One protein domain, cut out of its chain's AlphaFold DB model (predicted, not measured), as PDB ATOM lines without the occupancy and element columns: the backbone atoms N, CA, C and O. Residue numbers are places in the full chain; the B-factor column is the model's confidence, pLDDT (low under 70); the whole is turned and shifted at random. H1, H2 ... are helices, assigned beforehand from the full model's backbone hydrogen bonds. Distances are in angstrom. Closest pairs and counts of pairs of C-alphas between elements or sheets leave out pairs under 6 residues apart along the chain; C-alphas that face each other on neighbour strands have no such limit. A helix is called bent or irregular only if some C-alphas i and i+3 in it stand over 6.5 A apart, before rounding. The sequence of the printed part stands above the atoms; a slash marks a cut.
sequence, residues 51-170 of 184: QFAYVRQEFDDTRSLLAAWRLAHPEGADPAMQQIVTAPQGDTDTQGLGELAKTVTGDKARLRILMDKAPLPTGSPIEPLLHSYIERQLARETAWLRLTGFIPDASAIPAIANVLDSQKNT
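What this domain is: This is residues 51 to 170 of the 184 residues of an uncharacterized protein of Denitromonas halophilus (UniProt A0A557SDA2). One long helix, H1, forms the middle of the domain, with two more long helices, H3 and H4, packed on it but apart from each other. Short helices sit near its two ends: H2 packs on residues 66 to 70 of H1 and on H3, and H5 packs on residues 53 to 57 of H1 and on H4. The printed part has 120 residues with five named helices, H1 to H5 in chain order, and no named strand; its class is all helix. It is only just compact, close to loose, with a radius of gyration of the C-alphas of 15.9 A and spans of 50 by 37 by 25 A.

Where its parts are: H1 covers residues 51 to 72, 31.9 A long, from C-alpha 51 at (165.994, 188.387, 209.702). H2 covers residues 79 to 86. H3 covers residues 97 to 117 and is 30.3 A long. H4 covers residues 126 to 148, 33.6 A long, and is irregular: C-alphas 144 and 147 are 7.9 A apart. H5 covers residues 160 to 169, ending with C-alpha 169 at (175.699, 191.986, 224.310).

How they stand to each other: H1 is the hub and touches the other four helices. Its closest C-alphas to H2 are those of Arg 70 and Val 85, 5.7 A apart. H1 and H3 run the same way at a shallow tilt of 33 degrees, only just short of steep, closest at the C-alphas of Phe 59 and Val 104, 5.4 A. H1, H4 and H5 form an up and down bundle, each running against the one before. H4 and H5 are a helical hairpin, closest at the C-alphas of Ala 143 and Ile 160, 5.0 A. In H1, H2, H3 and H5 every O i to N i+4 pair is within hydrogen-bond range; in H4, 17 of 19 are.

The domain as a whole: The C-alphas farthest apart are those of Gly 76 and Gly 149, 50.1 A. The printed part has no cut, and the link from H4 to H5 is long. Residues 74 to 77, 88 to 94 and 121 have pLDDT under 70.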
ATOM      1  N   GLN A  51     165.149 188.684 210.871       94.62
ATOM      2  CA  GLN A  51     165.994 188.387 209.702       94.62
ATOM      3  C   GLN A  51     167.168 189.358 209.563       94.62
ATOM      4  O   GLN A  51     168.304 188.940 209.354       94.62
ATOM      5  N   PHE A  52     166.915 190.657 209.727       93.25
ATOM      6  CA  PHE A  52     167.980 191.654 209.639       93.25
ATOM      7  C   PHE A  52     168.979 191.535 210.789       93.25
ATOM      8  O   PHE A  52     170.183 191.513 210.552       93.25
ATOM      9  N   ALA A  53     168.490 191.403 212.025       94.25
ATOM     10  CA  ALA A  53     169.344 191.250 213.200       94.25
ATOM     11  C   ALA A  53     170.203 189.978 213.121       94.25
ATOM     12  O   ALA A  53     171.387 190.018 213.446       94.25
ATOM     13  N   TYR A  54     169.641 188.879 212.616       96.62
ATOM     14  CA  TYR A  54     170.363 187.637 212.371       96.62
ATOM     15  C   TYR A  54     171.515 187.833 211.390       96.62
ATOM     16  O   TYR A  54     172.659 187.511 211.700       96.62
ATOM     17  N   VAL A  55     171.224 188.389 210.210       94.88
ATOM     18  CA  VAL A  55     172.238 188.573 209.167       94.88
ATOM     19  C   VAL A  55     173.298 189.585 209.612       94.88
ATOM     20  O   VAL A  55     174.475 189.396 209.314       94.88
ATOM     21  N   ARG A  56     172.921 190.617 210.381       93.25
ATOM     22  CA  ARG A  56     173.882 191.550 210.985       93.25
ATOM     23  C   ARG A  56     174.797 190.856 211.987       93.25
ATOM     24  O   ARG A  56     176.004 191.042 211.906       93.25
ATOM     25  N   GLN A  57     174.257 190.009 212.859       95.25
ATOM     26  CA  GLN A  57     175.083 189.262 213.804       95.25
ATOM     27  C   GLN A  57     176.036 188.297 213.088       95.25
ATOM     28  O   GLN A  57     177.198 188.175 213.468       95.25
ATOM     29  N   GLU A  58     175.562 187.631 212.035       94.94
ATOM     30  CA  GLU A  58     176.389 186.742 211.220       94.94
ATOM     31  C   GLU A  58     177.514 187.510 210.514       94.94
ATOM     32  O   GLU A  58     178.649 187.037 210.466       94.94
ATOM     33  N   PHE A  59     177.222 188.714 210.019       92.44
ATOM     34  CA  PHE A  59     178.219 189.625 209.469       92.44
ATOM     35  C   PHE A  59     179.282 190.005 210.502       92.44
ATOM     36  O   PHE A  59     180.470 189.802 210.243       92.44
ATOM     37  N   ASP A  60     178.872 190.495 211.672       91.88
ATOM     38  CA  ASP A  60     179.786 190.960 212.719       91.88
ATOM     39  C   ASP A  60     180.703 189.822 213.216       91.88
ATOM     40  O   ASP A  60     181.925 189.986 213.320       91.88
ATOM     41  N   ASP A  61     180.138 188.632 213.443       94.38
ATOM     42  CA  ASP A  61     180.882 187.442 213.866       94.38
ATOM     43  C   ASP A  61     181.887 186.998 212.782       94.38
ATOM     44  O   ASP A  61     183.065 186.756 213.056       94.38
ATOM     45  N   THR A  62     181.448 186.944 211.521       92.25
ATOM     46  CA  THR A  62     182.294 186.537 210.388       92.25
ATOM     47  C   THR A  62     183.452 187.516 210.172       92.25
ATOM     48  O   THR A  62     184.584 187.112 209.895       92.25
ATOM     49  N   ARG A  63     183.192 188.818 210.325       89.12
ATOM     50  CA  ARG A  63     184.195 189.881 210.196       89.12
ATOM     51  C   ARG A  63     185.249 189.804 211.286       89.12
ATOM     52  O   ARG A  63     186.436 189.908 210.978       89.12
ATOM     53  N   SER A  64     184.823 189.564 212.520       90.62
ATOM     54  CA  SER A  64     185.722 189.396 213.663       90.62
ATOM     55  C   SER A  64     186.664 188.210 213.449       90.62
ATOM     56  O   SER A  64     187.877 188.325 213.634       90.62
ATOM     57  N   LEU A  65     186.133 187.099 212.939       90.56
ATOM     58  CA  LEU A  65     186.923 185.913 212.634       90.56
ATOM     59  C   LEU A  65     187.914 186.141 211.474       90.56
ATOM     60  O   LEU A  65     189.090 185.798 211.588       90.56
ATOM     61  N   LEU A  66     187.485 186.790 210.384       88.31
ATOM     62  CA  LEU A  66     188.380 187.175 209.281       88.31
ATOM     63  C   LEU A  66     189.492 188.134 209.736       88.31
ATOM     64  O   LEU A  66     190.631 188.021 209.278       88.31
ATOM     65  N   ALA A  67     189.182 189.068 210.639       86.69
ATOM     66  CA  ALA A  67     190.162 189.986 211.209       86.69
ATOM     67  C   ALA A  67     191.210 189.245 212.053       86.69
ATOM     68  O   ALA A  67     192.402 189.522 211.914       86.69
ATOM     69  N   ALA A  68     190.803 188.258 212.858       87.69
ATOM     70  CA  ALA A  68     191.740 187.409 213.595       87.69
ATOM     71  C   ALA A  68     192.664 186.619 212.657       87.69
ATOM     72  O   ALA A  68     193.874 186.575 212.878       87.69
ATOM     73  N   TRP A  69     192.123 186.076 211.560       85.94
ATOM     74  CA  TRP A  69     192.930 185.429 210.522       85.94
ATOM     75  C   TRP A  69     193.971 186.370 209.911       85.94
ATOM     76  O   TRP A  69     195.105 185.946 209.690       85.94
ATOM     77  N   ARG A  70     193.614 187.645 209.695       82.69
ATOM     78  CA  ARG A  70     194.538 188.688 209.214       82.69
ATOM     79  C   ARG A  70     195.676 188.946 210.185       82.69
ATOM     80  O   ARG A  70     196.814 189.066 209.752       82.69
ATOM     81  N   LEU A  71     195.370 189.026 211.476       81.69
ATOM     82  CA  LEU A  71     196.369 189.294 212.508       81.69
ATOM     83  C   LEU A  71     197.324 188.111 212.713       81.69
ATOM     84  O   LEU A  71     198.512 188.327 212.931       81.69
ATOM     85  N   ALA A  72     196.834 186.873 212.608       79.94
ATOM     86  CA  ALA A  72     197.665 185.686 212.809       79.94
ATOM     87  C   ALA A  72     198.562 185.326 211.611       79.94
ATOM     88  O   ALA A  72     199.482 184.527 211.772       79.94
ATOM     89  N   HIS A  73     198.312 185.892 210.426       73.50
ATOM     90  CA  HIS A  73     199.102 185.648 209.212       73.50
ATOM     91  C   HIS A  73     199.777 186.944 208.723       73.50
ATOM     92  O   HIS A  73     199.370 187.491 207.694       73.50
ATOM     93  N   PRO A  74     200.785 187.466 209.455       57.44
ATOM     94  CA  PRO A  74     201.526 188.656 209.044       57.44
ATOM     95  C   PRO A  74     202.308 188.432 207.733       57.44
ATOM     96  O   PRO A  74     202.503 187.301 207.287       57.44
ATOM     97  N   GLU A  75     202.708 189.537 207.095       51.34
ATOM     98  CA  GLU A  75     203.297 189.597 205.746       51.34
ATOM     99  C   GLU A  75     204.370 188.517 205.491       51.34
ATOM    100  O   GLU A  75     205.340 188.398 206.236       51.34
ATOM    101  N   GLY A  76     204.178 187.722 204.426       52.53
ATOM    102  CA  GLY A  76     205.011 186.556 204.078       52.53
ATOM    103  C   GLY A  76     204.225 185.257 203.834       52.53
ATOM    104  O   GLY A  76     204.791 184.280 203.346       52.53
ATOM    105  N   ALA A  77     202.924 185.244 204.144       58.94
ATOM    106  CA  ALA A  77     202.005 184.153 203.817       58.94
ATOM    107  C   ALA A  77     201.768 184.008 202.296       58.94
ATOM    108  O   ALA A  77     202.013 184.936 201.527       58.94
ATOM    109  N   ASP A  78     201.257 182.844 201.874       70.31
ATOM    110  CA  ASP A  78     200.839 182.558 200.492       70.31
ATOM    111  C   ASP A  78     200.065 183.758 199.886       70.31
ATOM    112  O   ASP A  78     199.057 184.182 200.463       70.31
ATOM    113  N   PRO A  79     200.490 184.312 198.731       72.50
ATOM    114  CA  PRO A  79     199.819 185.438 198.080       72.50
ATOM    115  C   PRO A  79     198.315 185.226 197.864       72.50
ATOM    116  O   PRO A  79     197.539 186.180 197.958       72.50
ATOM    117  N   ALA A  80     197.879 183.986 197.614       74.94
ATOM    118  CA  ALA A  80     196.461 183.658 197.473       74.94
ATOM    119  C   ALA A  80     195.701 183.834 198.798       74.94
ATOM    120  O   ALA A  80     194.574 184.329 198.822       74.94
ATOM    121  N   MET A  81     196.338 183.485 199.913       73.81
ATOM    122  CA  MET A  81     195.795 183.644 201.260       73.81
ATOM    123  C   MET A  81     195.757 185.112 201.665       73.81
ATOM    124  O   MET A  81     194.747 185.590 202.179       73.81
ATOM    125  N   GLN A  82     196.808 185.864 201.343       75.19
ATOM    126  CA  GLN A  82     196.844 187.293 201.616       75.19
ATOM    127  C   GLN A  82     195.731 188.027 200.851       75.19
ATOM    128  O   GLN A  82     195.043 188.855 201.448       75.19
ATOM    129  N   GLN A  83     195.454 187.674 199.588       78.06
ATOM    130  CA  GLN A  83     194.334 188.244 198.823       78.06
ATOM    131  C   GLN A  83     192.972 187.988 199.479       78.06
ATOM    132  O   GLN A  83     192.156 188.902 199.569       78.06
ATOM    133  N   ILE A  84     192.723 186.775 199.982       77.94
ATOM    134  CA  ILE A  84     191.453 186.428 200.641       77.94
ATOM    135  C   ILE A  84     191.233 187.283 201.890       77.94
ATOM    136  O   ILE A  84     190.143 187.824 202.104       77.94
ATOM    137  N   VAL A  85     192.278 187.411 202.703       75.19
ATOM    138  CA  VAL A  85     192.199 188.064 204.005       75.19
ATOM    139  C   VAL A  85     192.234 189.588 203.875       75.19
ATOM    140  O   VAL A  85     191.656 190.278 204.707       75.19
ATOM    141  N   THR A  86     192.871 190.141 202.838       74.50
ATOM    142  CA  THR A  86     192.962 191.595 202.565       74.50
ATOM    143  C   THR A  86     191.860 192.135 201.657       74.50
ATOM    144  O   THR A  86     191.693 193.351 201.583       74.50
ATOM    145  N   ALA A  87     191.083 191.259 201.011       74.69
ATOM    146  CA  ALA A  87     190.028 191.655 200.088       74.69
ATOM    147  C   ALA A  87     189.075 192.699 200.707       74.69
ATOM    148  O   ALA A  87     188.710 192.563 201.885       74.69
ATOM    149  N   PRO A  88     188.641 193.706 199.918       67.94
ATOM    150  CA  PRO A  88     187.760 194.763 200.390       67.94
ATOM    151  C   PRO A  88     186.548 194.186 201.114       67.94
ATOM    152  O   PRO A  88     185.905 193.233 200.660       67.94
ATOM    153  N   GLN A  89     186.264 194.760 202.273       67.00
ATOM    154  CA  GLN A  89     185.063 194.468 203.030       67.00
ATOM    155  C   GLN A  89     184.056 195.546 202.632       67.00
ATOM    156  O   GLN A  89     184.374 196.729 202.715       67.00
ATOM    157  N   GLY A  90     182.910 195.148 202.072       65.19
ATOM    158  CA  GLY A  90     181.891 196.108 201.636       65.19
ATOM    159  C   GLY A  90     181.427 196.973 202.808       65.19
ATOM    160  O   GLY A  90     181.315 196.465 203.921       65.19
ATOM    161  N   ASP A  91     181.175 198.258 202.559       64.62
ATOM    162  CA  ASP A  91     180.609 199.168 203.558       64.62
ATOM    163  C   ASP A  91     179.134 198.813 203.802       64.62
ATOM    164  O   ASP A  91     178.383 198.602 202.846       64.62
ATOM    165  N   THR A  92     178.739 198.673 205.070       63.81
ATOM    166  CA  THR A  92     177.478 198.019 205.472       63.81
ATOM    167  C   THR A  92     176.519 198.901 206.253       63.81
ATOM    168  O   THR A  92     175.388 198.480 206.500       63.81
ATOM    169  N   ASP A  93     176.909 200.127 206.599       63.78
ATOM    170  CA  ASP A  93     176.065 200.996 207.427       63.78
ATOM    171  C   ASP A  93     174.825 201.521 206.682       63.78
ATOM    172  O   ASP A  93     173.886 202.018 207.303       63.78
ATOM    173  N   THR A  94     174.759 201.320 205.361       61.41
ATOM    174  CA  THR A  94     173.608 201.676 204.514       61.41
ATOM    175  C   THR A  94     172.992 200.494 203.756       61.41
ATOM    176  O   THR A  94     172.131 200.711 202.903       61.41
ATOM    177  N   GLN A  95     173.429 199.255 204.008       74.81
ATOM    178  CA  GLN A  95     173.013 198.095 203.211       74.81
ATOM    179  C   GLN A  95     171.650 197.534 203.632       74.81
ATOM    180  O   GLN A  95     171.355 197.353 204.815       74.81
ATOM    181  N   GLY A  96     170.827 197.181 202.640       85.00
ATOM    182  CA  GLY A  96     169.605 196.406 202.868       85.00
ATOM    183  C   GLY A  96     169.899 194.935 203.195       85.00
ATOM    184  O   GLY A  96     170.978 194.424 202.895       85.00
ATOM    185  N   LEU A  97     168.910 194.211 203.741       87.38
ATOM    186  CA  LEU A  97     169.028 192.786 204.113       87.38
ATOM    187  C   LEU A  97     169.674 191.919 203.017       87.38
ATOM    188  O   LEU A  97     170.566 191.122 203.295       87.38
ATOM    189  N   GLY A  98     169.236 192.082 201.764       88.62
ATOM    190  CA  GLY A  98     169.726 191.275 200.645       88.62
ATOM    191  C   GLY A  98     171.187 191.542 200.273       88.62
ATOM    192  O   GLY A  98     171.876 190.633 199.818       88.62
ATOM    193  N   GLU A  99     171.677 192.766 200.463       89.38
ATOM    194  CA  GLU A  99     173.079 193.124 200.208       89.38
ATOM    195  C   GLU A  99     173.975 192.608 201.329       89.38
ATOM    196  O   GLU A  99     175.004 191.983 201.062       89.38
ATOM    197  N   LEU A 100     173.522 192.763 202.576       89.50
ATOM    198  CA  LEU A 100     174.227 192.243 203.736       89.50
ATOM    199  C   LEU A 100     174.357 190.713 203.658       89.50
ATOM    200  O   LEU A 100     175.453 190.181 203.811       89.50
ATOM    201  N   ALA A 101     173.282 190.001 203.302       91.19
ATOM    202  CA  ALA A 101     173.298 188.545 203.142       91.19
ATOM    203  C   ALA A 101     174.275 188.067 202.051       91.19
ATOM    204  O   ALA A 101     174.967 187.057 202.222       91.19
ATOM    205  N   LYS A 102     174.383 188.802 200.935       90.81
ATOM    206  CA  LYS A 102     175.378 188.515 199.887       90.81
ATOM    207  C   LYS A 102     176.800 188.706 200.405       90.81
ATOM    208  O   LYS A 102     177.653 187.857 200.154       90.81
ATOM    209  N   THR A 103     177.040 189.786 201.145       90.19
ATOM    210  CA  THR A 103     178.345 190.069 201.754       90.19
ATOM    211  C   THR A 103     178.759 188.945 202.702       90.19
ATOM    212  O   THR A 103     179.845 188.385 202.547       90.19
ATOM    213  N   VAL A 104     177.860 188.538 203.602       91.62
ATOM    214  CA  VAL A 104     178.081 187.431 204.543       91.62
ATOM    215  C   VAL A 104     178.368 186.116 203.818       91.62
ATOM    216  O   VAL A 104     179.311 185.409 204.167       91.62
ATOM    217  N   THR A 105     177.616 185.807 202.759       92.25
ATOM    218  CA  THR A 105     177.848 184.606 201.939       92.25
ATOM    219  C   THR A 105     179.259 184.605 201.342       92.25
ATOM    220  O   THR A 105     179.965 183.597 201.407       92.25
ATOM    221  N   GLY A 106     179.698 185.743 200.796       90.94
ATOM    222  CA  GLY A 106     181.052 185.901 200.266       90.94
ATOM    223  C   GLY A 106     182.134 185.782 201.342       90.94
ATOM    224  O   GLY A 106     183.189 185.199 201.104       90.94
ATOM    225  N   ASP A 107     181.883 186.291 202.545       90.69
ATOM    226  CA  ASP A 107     182.807 186.174 203.674       90.69
ATOM    227  C   ASP A 107     182.922 184.741 204.208       90.69
ATOM    228  O   ASP A 107     184.030 184.261 204.439       90.69
ATOM    229  N   LYS A 108     181.804 184.021 204.337       92.19
ATOM    230  CA  LYS A 108     181.796 182.604 204.724       92.19
ATOM    231  C   LYS A 108     182.517 181.730 203.699       92.19
ATOM    232  O   LYS A 108     183.276 180.840 204.078       92.19
ATOM    233  N   ALA A 109     182.337 182.004 202.405       91.44
ATOM    234  CA  ALA A 109     183.081 181.316 201.351       91.44
ATOM    235  C   ALA A 109     184.597 181.543 201.487       91.44
ATOM    236  O   ALA A 109     185.379 180.604 201.344       91.44
ATOM    237  N   ARG A 110     185.011 182.769 201.832       88.69
ATOM    238  CA  ARG A 110     186.411 183.089 202.136       88.69
ATOM    239  C   ARG A 110     186.917 182.331 203.361       88.69
ATOM    240  O   ARG A 110     187.948 181.678 203.250       88.69
ATOM    241  N   LEU A 111     186.189 182.357 204.481       89.12
ATOM    242  CA  LEU A 111     186.549 181.601 205.689       89.12
ATOM    243  C   LEU A 111     186.729 180.112 205.404       89.12
ATOM    244  O   LEU A 111     187.705 179.526 205.853       89.12
ATOM    245  N   ARG A 112     185.840 179.512 204.607       90.06
ATOM    246  CA  ARG A 112     185.968 178.109 204.205       90.06
ATOM    247  C   ARG A 112     187.290 177.839 203.488       90.06
ATOM    248  O   ARG A 112     187.987 176.898 203.839       90.06
ATOM    249  N   ILE A 113     187.666 178.691 202.532       88.50
ATOM    250  CA  ILE A 113     188.955 178.559 201.839       88.50
ATOM    251  C   ILE A 113     190.120 178.698 202.828       88.50
ATOM    252  O   ILE A 113     191.096 177.962 202.707       88.50
ATOM    253  N   LEU A 114     190.025 179.608 203.806       86.06
ATOM    254  CA  LEU A 114     191.056 179.769 204.836       86.06
ATOM    255  C   LEU A 114     191.193 178.512 205.699       86.06
ATOM    256  O   LEU A 114     192.310 178.060 205.919       86.06
ATOM    257  N   MET A 115     190.077 177.928 206.135       85.69
ATOM    258  CA  MET A 115     190.067 176.692 206.920       85.69
ATOM    259  C   MET A 115     190.641 175.504 206.137       85.69
ATOM    260  O   MET A 115     191.355 174.689 206.714       85.69
ATOM    261  N   ASP A 116     190.371 175.428 204.830       85.44
ATOM    262  CA  ASP A 116     190.859 174.344 203.971       85.44
ATOM    263  C   ASP A 116     192.356 174.483 203.633       85.44
ATOM    264  O   ASP A 116     193.063 173.484 203.510       85.44
ATOM    265  N   LYS A 117     192.848 175.716 203.437       82.50
ATOM    266  CA  LYS A 117     194.200 175.981 202.903       82.50
ATOM    267  C   LYS A 117     195.224 176.452 203.933       82.50
ATOM    268  O   LYS A 117     196.419 176.331 203.678       82.50
ATOM    269  N   ALA A 118     194.786 176.976 205.073       75.56
ATOM    270  CA  ALA A 118     195.642 177.353 206.192       75.56
ATOM    271  C   ALA A 118     195.170 176.642 207.460       75.56
ATOM    272  O   ALA A 118     194.431 177.233 208.257       75.56
ATOM    273  N   PRO A 119     195.588 175.376 207.659       72.38
ATOM    274  CA  PRO A 119     195.324 174.692 208.912       72.38
ATOM    275  C   PRO A 119     195.880 175.530 210.063       72.38
ATOM    276  O   PRO A 119     197.026 175.989 210.027       72.38
ATOM    277  N   LEU A 120     195.042 175.757 211.072       76.38
ATOM    278  CA  LEU A 120     195.434 176.521 212.245       76.38
ATOM    279  C   LEU A 120     196.544 175.760 212.988       76.38
ATOM    280  O   LEU A 120     196.377 174.568 213.261       76.38
ATOM    281  N   PRO A 121     197.667 176.416 213.336       69.69
ATOM    282  CA  PRO A 121     198.642 175.824 214.239       69.69
ATOM    283  C   PRO A 121     197.961 175.436 215.554       69.69
ATOM    284  O   PRO A 121     197.117 176.182 216.051       69.69
ATOM    285  N   THR A 122     198.342 174.301 216.138       74.38
ATOM    286  CA  THR A 122     197.878 173.920 217.477       74.38
ATOM    287  C   THR A 122     198.218 175.029 218.474       74.38
ATOM    288  O   THR A 122     199.370 175.457 218.543       74.38
ATOM    289  N   GLY A 123     197.223 175.509 219.227       75.44
ATOM    290  CA  GLY A 123     197.402 176.642 220.142       75.44
ATOM    291  C   GLY A 123     197.331 178.015 219.467       75.44
ATOM    292  O   GLY A 123     197.706 179.017 220.077       75.44
ATOM    293  N   SER A 124     196.857 178.086 218.218       82.38
ATOM    294  CA  SER A 124     196.562 179.355 217.555       82.38
ATOM    295  C   SER A 124     195.515 180.143 218.349       82.38
ATOM    296  O   SER A 124     194.483 179.578 218.716       82.38
ATOM    297  N   PRO A 125     195.689 181.464 218.539       81.94
ATOM    298  CA  PRO A 125     194.673 182.302 219.176       81.94
ATOM    299  C   PRO A 125     193.353 182.352 218.383       81.94
ATOM    300  O   PRO A 125     192.333 182.779 218.917       81.94
ATOM    301  N   ILE A 126     193.344 181.896 217.123       87.75
ATOM    302  CA  ILE A 126     192.127 181.778 216.307       87.75
ATOM    303  C   ILE A 126     191.281 180.575 216.730       87.75
ATOM    304  O   ILE A 126     190.067 180.622 216.584       87.75
ATOM    305  N   GLU A 127     191.883 179.502 217.242       88.06
ATOM    306  CA  GLU A 127     191.172 178.270 217.598       88.06
ATOM    307  C   GLU A 127     190.011 178.502 218.591       88.06
ATOM    308  O   GLU A 127     188.879 178.140 218.256       88.06
ATOM    309  N   PRO A 128     190.208 179.169 219.751       89.50
ATOM    310  CA  PRO A 128     189.096 179.479 220.652       89.50
ATOM    311  C   PRO A 128     188.062 180.415 220.007       89.50
ATOM    312  O   PRO A 128     186.863 180.237 220.214       89.50
ATOM    313  N   LEU A 129     188.497 181.364 219.172       91.62
ATOM    314  CA  LEU A 129     187.597 182.284 218.474       91.62
ATOM    315  C   LEU A 129     186.713 181.561 217.449       91.62
ATOM    316  O   LEU A 129     185.521 181.844 217.342       91.62
ATOM    317  N   LEU A 130     187.288 180.612 216.709       91.56
ATOM    318  CA  LEU A 130     186.580 179.763 215.759       91.56
ATOM    319  C   LEU A 130     185.560 178.882 216.483       91.56
ATOM    320  O   LEU A 130     184.431 178.757 216.014       91.56
ATOM    321  N   HIS A 131     185.927 178.319 217.635       91.69
ATOM    322  CA  HIS A 131     184.995 177.563 218.466       91.69
ATOM    323  C   HIS A 131     183.814 178.440 218.906       91.69
ATOM    324  O   HIS A 131     182.664 178.092 218.650       91.69
ATOM    325  N   SER A 132     184.072 179.627 219.466       94.56
ATOM    326  CA  SER A 132     183.010 180.568 219.846       94.56
ATOM    327  C   SER A 132     182.146 181.003 218.659       94.56
ATOM    328  O   SER A 132     180.932 181.125 218.801       94.56
ATOM    329  N   TYR A 133     182.735 181.214 217.481       94.88
ATOM    330  CA  TYR A 133     181.996 181.505 216.252       94.88
ATOM    331  C   TYR A 133     181.030 180.368 215.882       94.88
ATOM    332  O   TYR A 133     179.859 180.629 215.595       94.88
ATOM    333  N   ILE A 134     181.499 179.115 215.919       94.81
ATOM    334  CA  ILE A 134     180.687 177.929 215.614       94.81
ATOM    335  C   ILE A 134     179.538 177.802 216.615       94.81
ATOM    336  O   ILE A 134     178.387 177.708 216.196       94.81
ATOM    337  N   GLU A 135     179.820 177.880 217.916       96.44
ATOM    338  CA  GLU A 135     178.800 177.786 218.967       96.44
ATOM    339  C   GLU A 135     177.718 178.861 218.809       96.44
ATOM    340  O   GLU A 135     176.519 178.590 218.910       96.44
ATOM    341  N   ARG A 136     178.114 180.093 218.474       97.06
ATOM    342  CA  ARG A 136     177.166 181.185 218.224       97.06
ATOM    343  C   ARG A 136     176.303 180.937 216.991       97.06
ATOM    344  O   ARG A 136     175.105 181.228 217.037       97.06
ATOM    345  N   GLN A 137     176.881 180.410 215.910       96.56
ATOM    346  CA  GLN A 137     176.131 180.044 214.709       96.56
ATOM    347  C   GLN A 137     175.144 178.913 215.003       96.56
ATOM    348  O   GLN A 137     173.972 179.030 214.653       96.56
ATOM    349  N   LEU A 138     175.585 177.863 215.695       96.94
ATOM    350  CA  LEU A 138     174.735 176.736 216.072       96.94
ATOM    351  C   LEU A 138     173.586 177.180 216.977       96.94
ATOM    352  O   LEU A 138     172.445 176.791 216.740       96.94
ATOM    353  N   ALA A 139     173.848 178.044 217.962       97.31
ATOM    354  CA  ALA A 139     172.808 178.602 218.824       97.31
ATOM    355  C   ALA A 139     171.752 179.375 218.019       97.31
ATOM    356  O   ALA A 139     170.553 179.216 218.254       97.31
ATOM    357  N   ARG A 140     172.186 180.179 217.038       97.75
ATOM    358  CA  ARG A 140     171.287 180.912 216.139       97.75
ATOM    359  C   ARG A 140     170.462 179.974 215.264       97.75
ATOM    360  O   ARG A 140     169.247 180.119 215.244       97.75
ATOM    361  N   GLU A 141     171.084 179.019 214.577       96.25
ATOM    362  CA  GLU A 141     170.394 178.074 213.683       96.25
ATOM    363  C   GLU A 141     169.405 177.186 214.446       96.25
ATOM    364  O   GLU A 141     168.269 176.988 214.017       96.25
ATOM    365  N   THR A 142     169.807 176.719 215.627       96.75
ATOM    366  CA  THR A 142     168.970 175.895 216.502       96.75
ATOM    367  C   THR A 142     167.760 176.685 217.003       96.75
ATOM    368  O   THR A 142     166.629 176.212 216.897       96.75
ATOM    369  N   ALA A 143     167.961 177.919 217.481       97.31
ATOM    370  CA  ALA A 143     166.859 178.796 217.877       97.31
ATOM    371  C   ALA A 143     165.958 179.167 216.693       97.31
ATOM    372  O   ALA A 143     164.740 179.230 216.849       97.31
ATOM    373  N   TRP A 144     166.539 179.352 215.503       96.69
ATOM    374  CA  TRP A 144     165.804 179.652 214.278       96.69
ATOM    375  C   TRP A 144     164.868 178.523 213.865       96.69
ATOM    376  O   TRP A 144     163.861 178.802 213.237       96.69
ATOM    377  N   LEU A 145     165.195 177.270 214.193       95.81
ATOM    378  CA  LEU A 145     164.470 176.073 213.756       95.81
ATOM    379  C   LEU A 145     163.689 175.380 214.887       95.81
ATOM    380  O   LEU A 145     163.049 174.352 214.651       95.81
ATOM    381  N   ARG A 146     163.685 175.933 216.106       95.88
ATOM    382  CA  ARG A 146     163.108 175.288 217.301       95.88
ATOM    383  C   ARG A 146     161.619 174.943 217.172       95.88
ATOM    384  O   ARG A 146     161.168 173.956 217.736       95.88
ATOM    385  N   LEU A 147     160.848 175.712 216.399       95.69
ATOM    386  CA  LEU A 147     159.403 175.493 216.228       95.69
ATOM    387  C   LEU A 147     159.045 174.492 215.119       95.69
ATOM    388  O   LEU A 147     157.866 174.265 214.866       95.69
ATOM    389  N   THR A 148     160.035 173.881 214.462       90.12
ATOM    390  CA  THR A 148     159.799 172.927 213.362       90.12
ATOM    391  C   THR A 148     159.302 171.558 213.825       90.12
ATOM    392  O   THR A 148     158.745 170.816 213.024       90.12
ATOM    393  N   GLY A 149     159.516 171.206 215.097       87.62
ATOM    394  CA  GLY A 149     159.230 169.869 215.627       87.62
ATOM    395  C   GLY A 149     160.313 168.821 215.336       87.62
ATOM    396  O   GLY A 149     160.170 167.683 215.771       87.62
ATOM    397  N   PHE A 150     161.404 169.189 214.650       88.44
ATOM    398  CA  PHE A 150     162.515 168.273 214.344       88.44
ATOM    399  C   PHE A 150     163.659 168.313 215.364       88.44
ATOM    400  O   PHE A 150     164.531 167.447 215.325       88.44
ATOM    401  N   ILE A 151     163.681 169.307 216.258       91.62
ATOM    402  CA  ILE A 151     164.745 169.454 217.255       91.62
ATOM    403  C   ILE A 151     164.315 168.788 218.570       91.62
ATOM    404  O   ILE A 151     163.293 169.191 219.137       91.62
ATOM    405  N   PRO A 152     165.071 167.792 219.074       90.50
ATOM    406  CA  PRO A 152     164.845 167.237 220.404       90.50
ATOM    407  C   PRO A 152     164.910 168.333 221.469       90.50
ATOM    408  O   PRO A 152     165.731 169.241 221.374       90.50
ATOM    409  N   ASP A 153     164.038 168.258 222.475       92.25
ATOM    410  CA  ASP A 153     164.004 169.209 223.594       92.25
ATOM    411  C   ASP A 153     163.911 170.690 223.169       92.25
ATOM    412  O   ASP A 153     164.400 171.589 223.852       92.25
ATOM    413  N   ALA A 154     163.216 170.969 222.057       93.19
ATOM    414  CA  ALA A 154     163.001 172.320 221.525       93.19
ATOM    415  C   ALA A 154     162.432 173.336 222.532       93.19
ATOM    416  O   ALA A 154     162.618 174.543 222.366       93.19
ATOM    417  N   SER A 155     161.752 172.873 223.583       92.94
ATOM    418  CA  SER A 155     161.249 173.720 224.670       92.94
ATOM    419  C   SER A 155     162.357 174.319 225.544       92.94
ATOM    420  O   SER A 155     162.137 175.369 226.143       92.94
ATOM    421  N   ALA A 156     163.535 173.690 225.608       95.56
ATOM    422  CA  ALA A 156     164.703 174.195 226.327       95.56
ATOM    423  C   ALA A 156     165.517 175.208 225.502       95.56
ATOM    424  O   ALA A 156     166.348 175.931 226.052       95.56
ATOM    425  N   ILE A 157     165.281 175.275 224.188       97.00
ATOM    426  CA  ILE A 157     165.998 176.172 223.283       97.00
ATOM    427  C   ILE A 157     165.403 177.586 223.385       97.00
ATOM    428  O   ILE A 157     164.193 177.759 223.185       97.00
ATOM    429  N   PRO A 158     166.225 178.619 223.661       97.38
ATOM    430  CA  PRO A 158     165.747 179.994 223.731       97.38
ATOM    431  C   PRO A 158     165.134 180.472 222.410       97.38
ATOM    432  O   PRO A 158     165.554 180.070 221.326       97.38
ATOM    433  N   ALA A 159     164.174 181.394 222.502       97.19
ATOM    434  CA  ALA A 159     163.676 182.119 221.337       97.19
ATOM    435  C   ALA A 159     164.811 182.879 220.639       97.19
ATOM    436  O   ALA A 159     165.727 183.384 221.296       97.19
ATOM    437  N   ILE A 160     164.724 183.018 219.314       97.69
ATOM    438  CA  ILE A 160     165.778 183.662 218.522       97.69
ATOM    439  C   ILE A 160     166.082 185.095 218.981       97.69
ATOM    440  O   ILE A 160     167.246 185.484 219.012       97.69
ATOM    441  N   ALA A 161     165.069 185.854 219.412       97.19
ATOM    442  CA  ALA A 161     165.254 187.196 219.964       97.19
ATOM    443  C   ALA A 161     166.250 187.198 221.137       97.19
ATOM    444  O   ALA A 161     167.195 187.979 221.146       97.19
ATOM    445  N   ASN A 162     166.100 186.248 222.066       98.00
ATOM    446  CA  ASN A 162     166.962 186.131 223.241       98.00
ATOM    447  C   ASN A 162     168.394 185.741 222.855       98.00
ATOM    448  O   ASN A 162     169.351 186.244 223.442       98.00
ATOM    449  N   VAL A 163     168.550 184.851 221.867       98.19
ATOM    450  CA  VAL A 163     169.873 184.464 221.354       98.19
ATOM    451  C   VAL A 163     170.573 185.665 220.727       98.19
ATOM    452  O   VAL A 163     171.727 185.934 221.057       98.19
ATOM    453  N   LEU A 164     169.878 186.413 219.868       97.56
ATOM    454  CA  LEU A 164     170.432 187.598 219.213       97.56
ATOM    455  C   LEU A 164     170.777 188.696 220.224       97.56
ATOM    456  O   LEU A 164     171.865 189.261 220.145       97.56
ATOM    457  N   ASP A 165     169.920 188.950 221.214       97.31
ATOM    458  CA  ASP A 165     170.194 189.927 222.272       97.31
ATOM    459  C   ASP A 165     171.415 189.528 223.113       97.31
ATOM    460  O   ASP A 165     172.303 190.349 223.358       97.31
ATOM    461  N   SER A 166     171.522 188.256 223.508       96.81
ATOM    462  CA  SER A 166     172.687 187.747 224.243       96.81
ATOM    463  C   SER A 166     173.979 187.898 223.438       96.81
ATOM    464  O   SER A 166     175.016 188.276 223.986       96.81
ATOM    465  N   GLN A 167     173.931 187.594 222.143       96.12
ATOM    466  CA  GLN A 167     175.089 187.626 221.253       96.12
ATOM    467  C   GLN A 167     175.526 189.043 220.893       96.12
ATOM    468  O   GLN A 167     176.728 189.293 220.792       96.12
ATOM    469  N   LYS A 168     174.574 189.967 220.770       93.88
ATOM    470  CA  LYS A 168     174.834 191.398 220.613       93.88
ATOM    471  C   LYS A 168     175.523 191.982 221.847       93.88
ATOM    472  O   LYS A 168     176.424 192.802 221.715       93.88
ATOM    473  N   ASN A 169     175.118 191.543 223.039       93.12
ATOM    474  CA  ASN A 169     175.699 191.986 224.310       93.12
ATOM    475  C   ASN A 169     177.025 191.294 224.652       93.12
ATOM    476  O   ASN A 169     177.736 191.747 225.545       93.12
ATOM    477  N   THR A 170     177.366 190.224 223.933       91.31
ATOM    478  CA  THR A 170     178.620 189.481 224.106       91.31
ATOM    479  C   THR A 170     179.294 189.328 222.739       91.31
ATOM    480  O   THR A 170     179.234 188.243 222.155       91.31
TER     481      THR A 170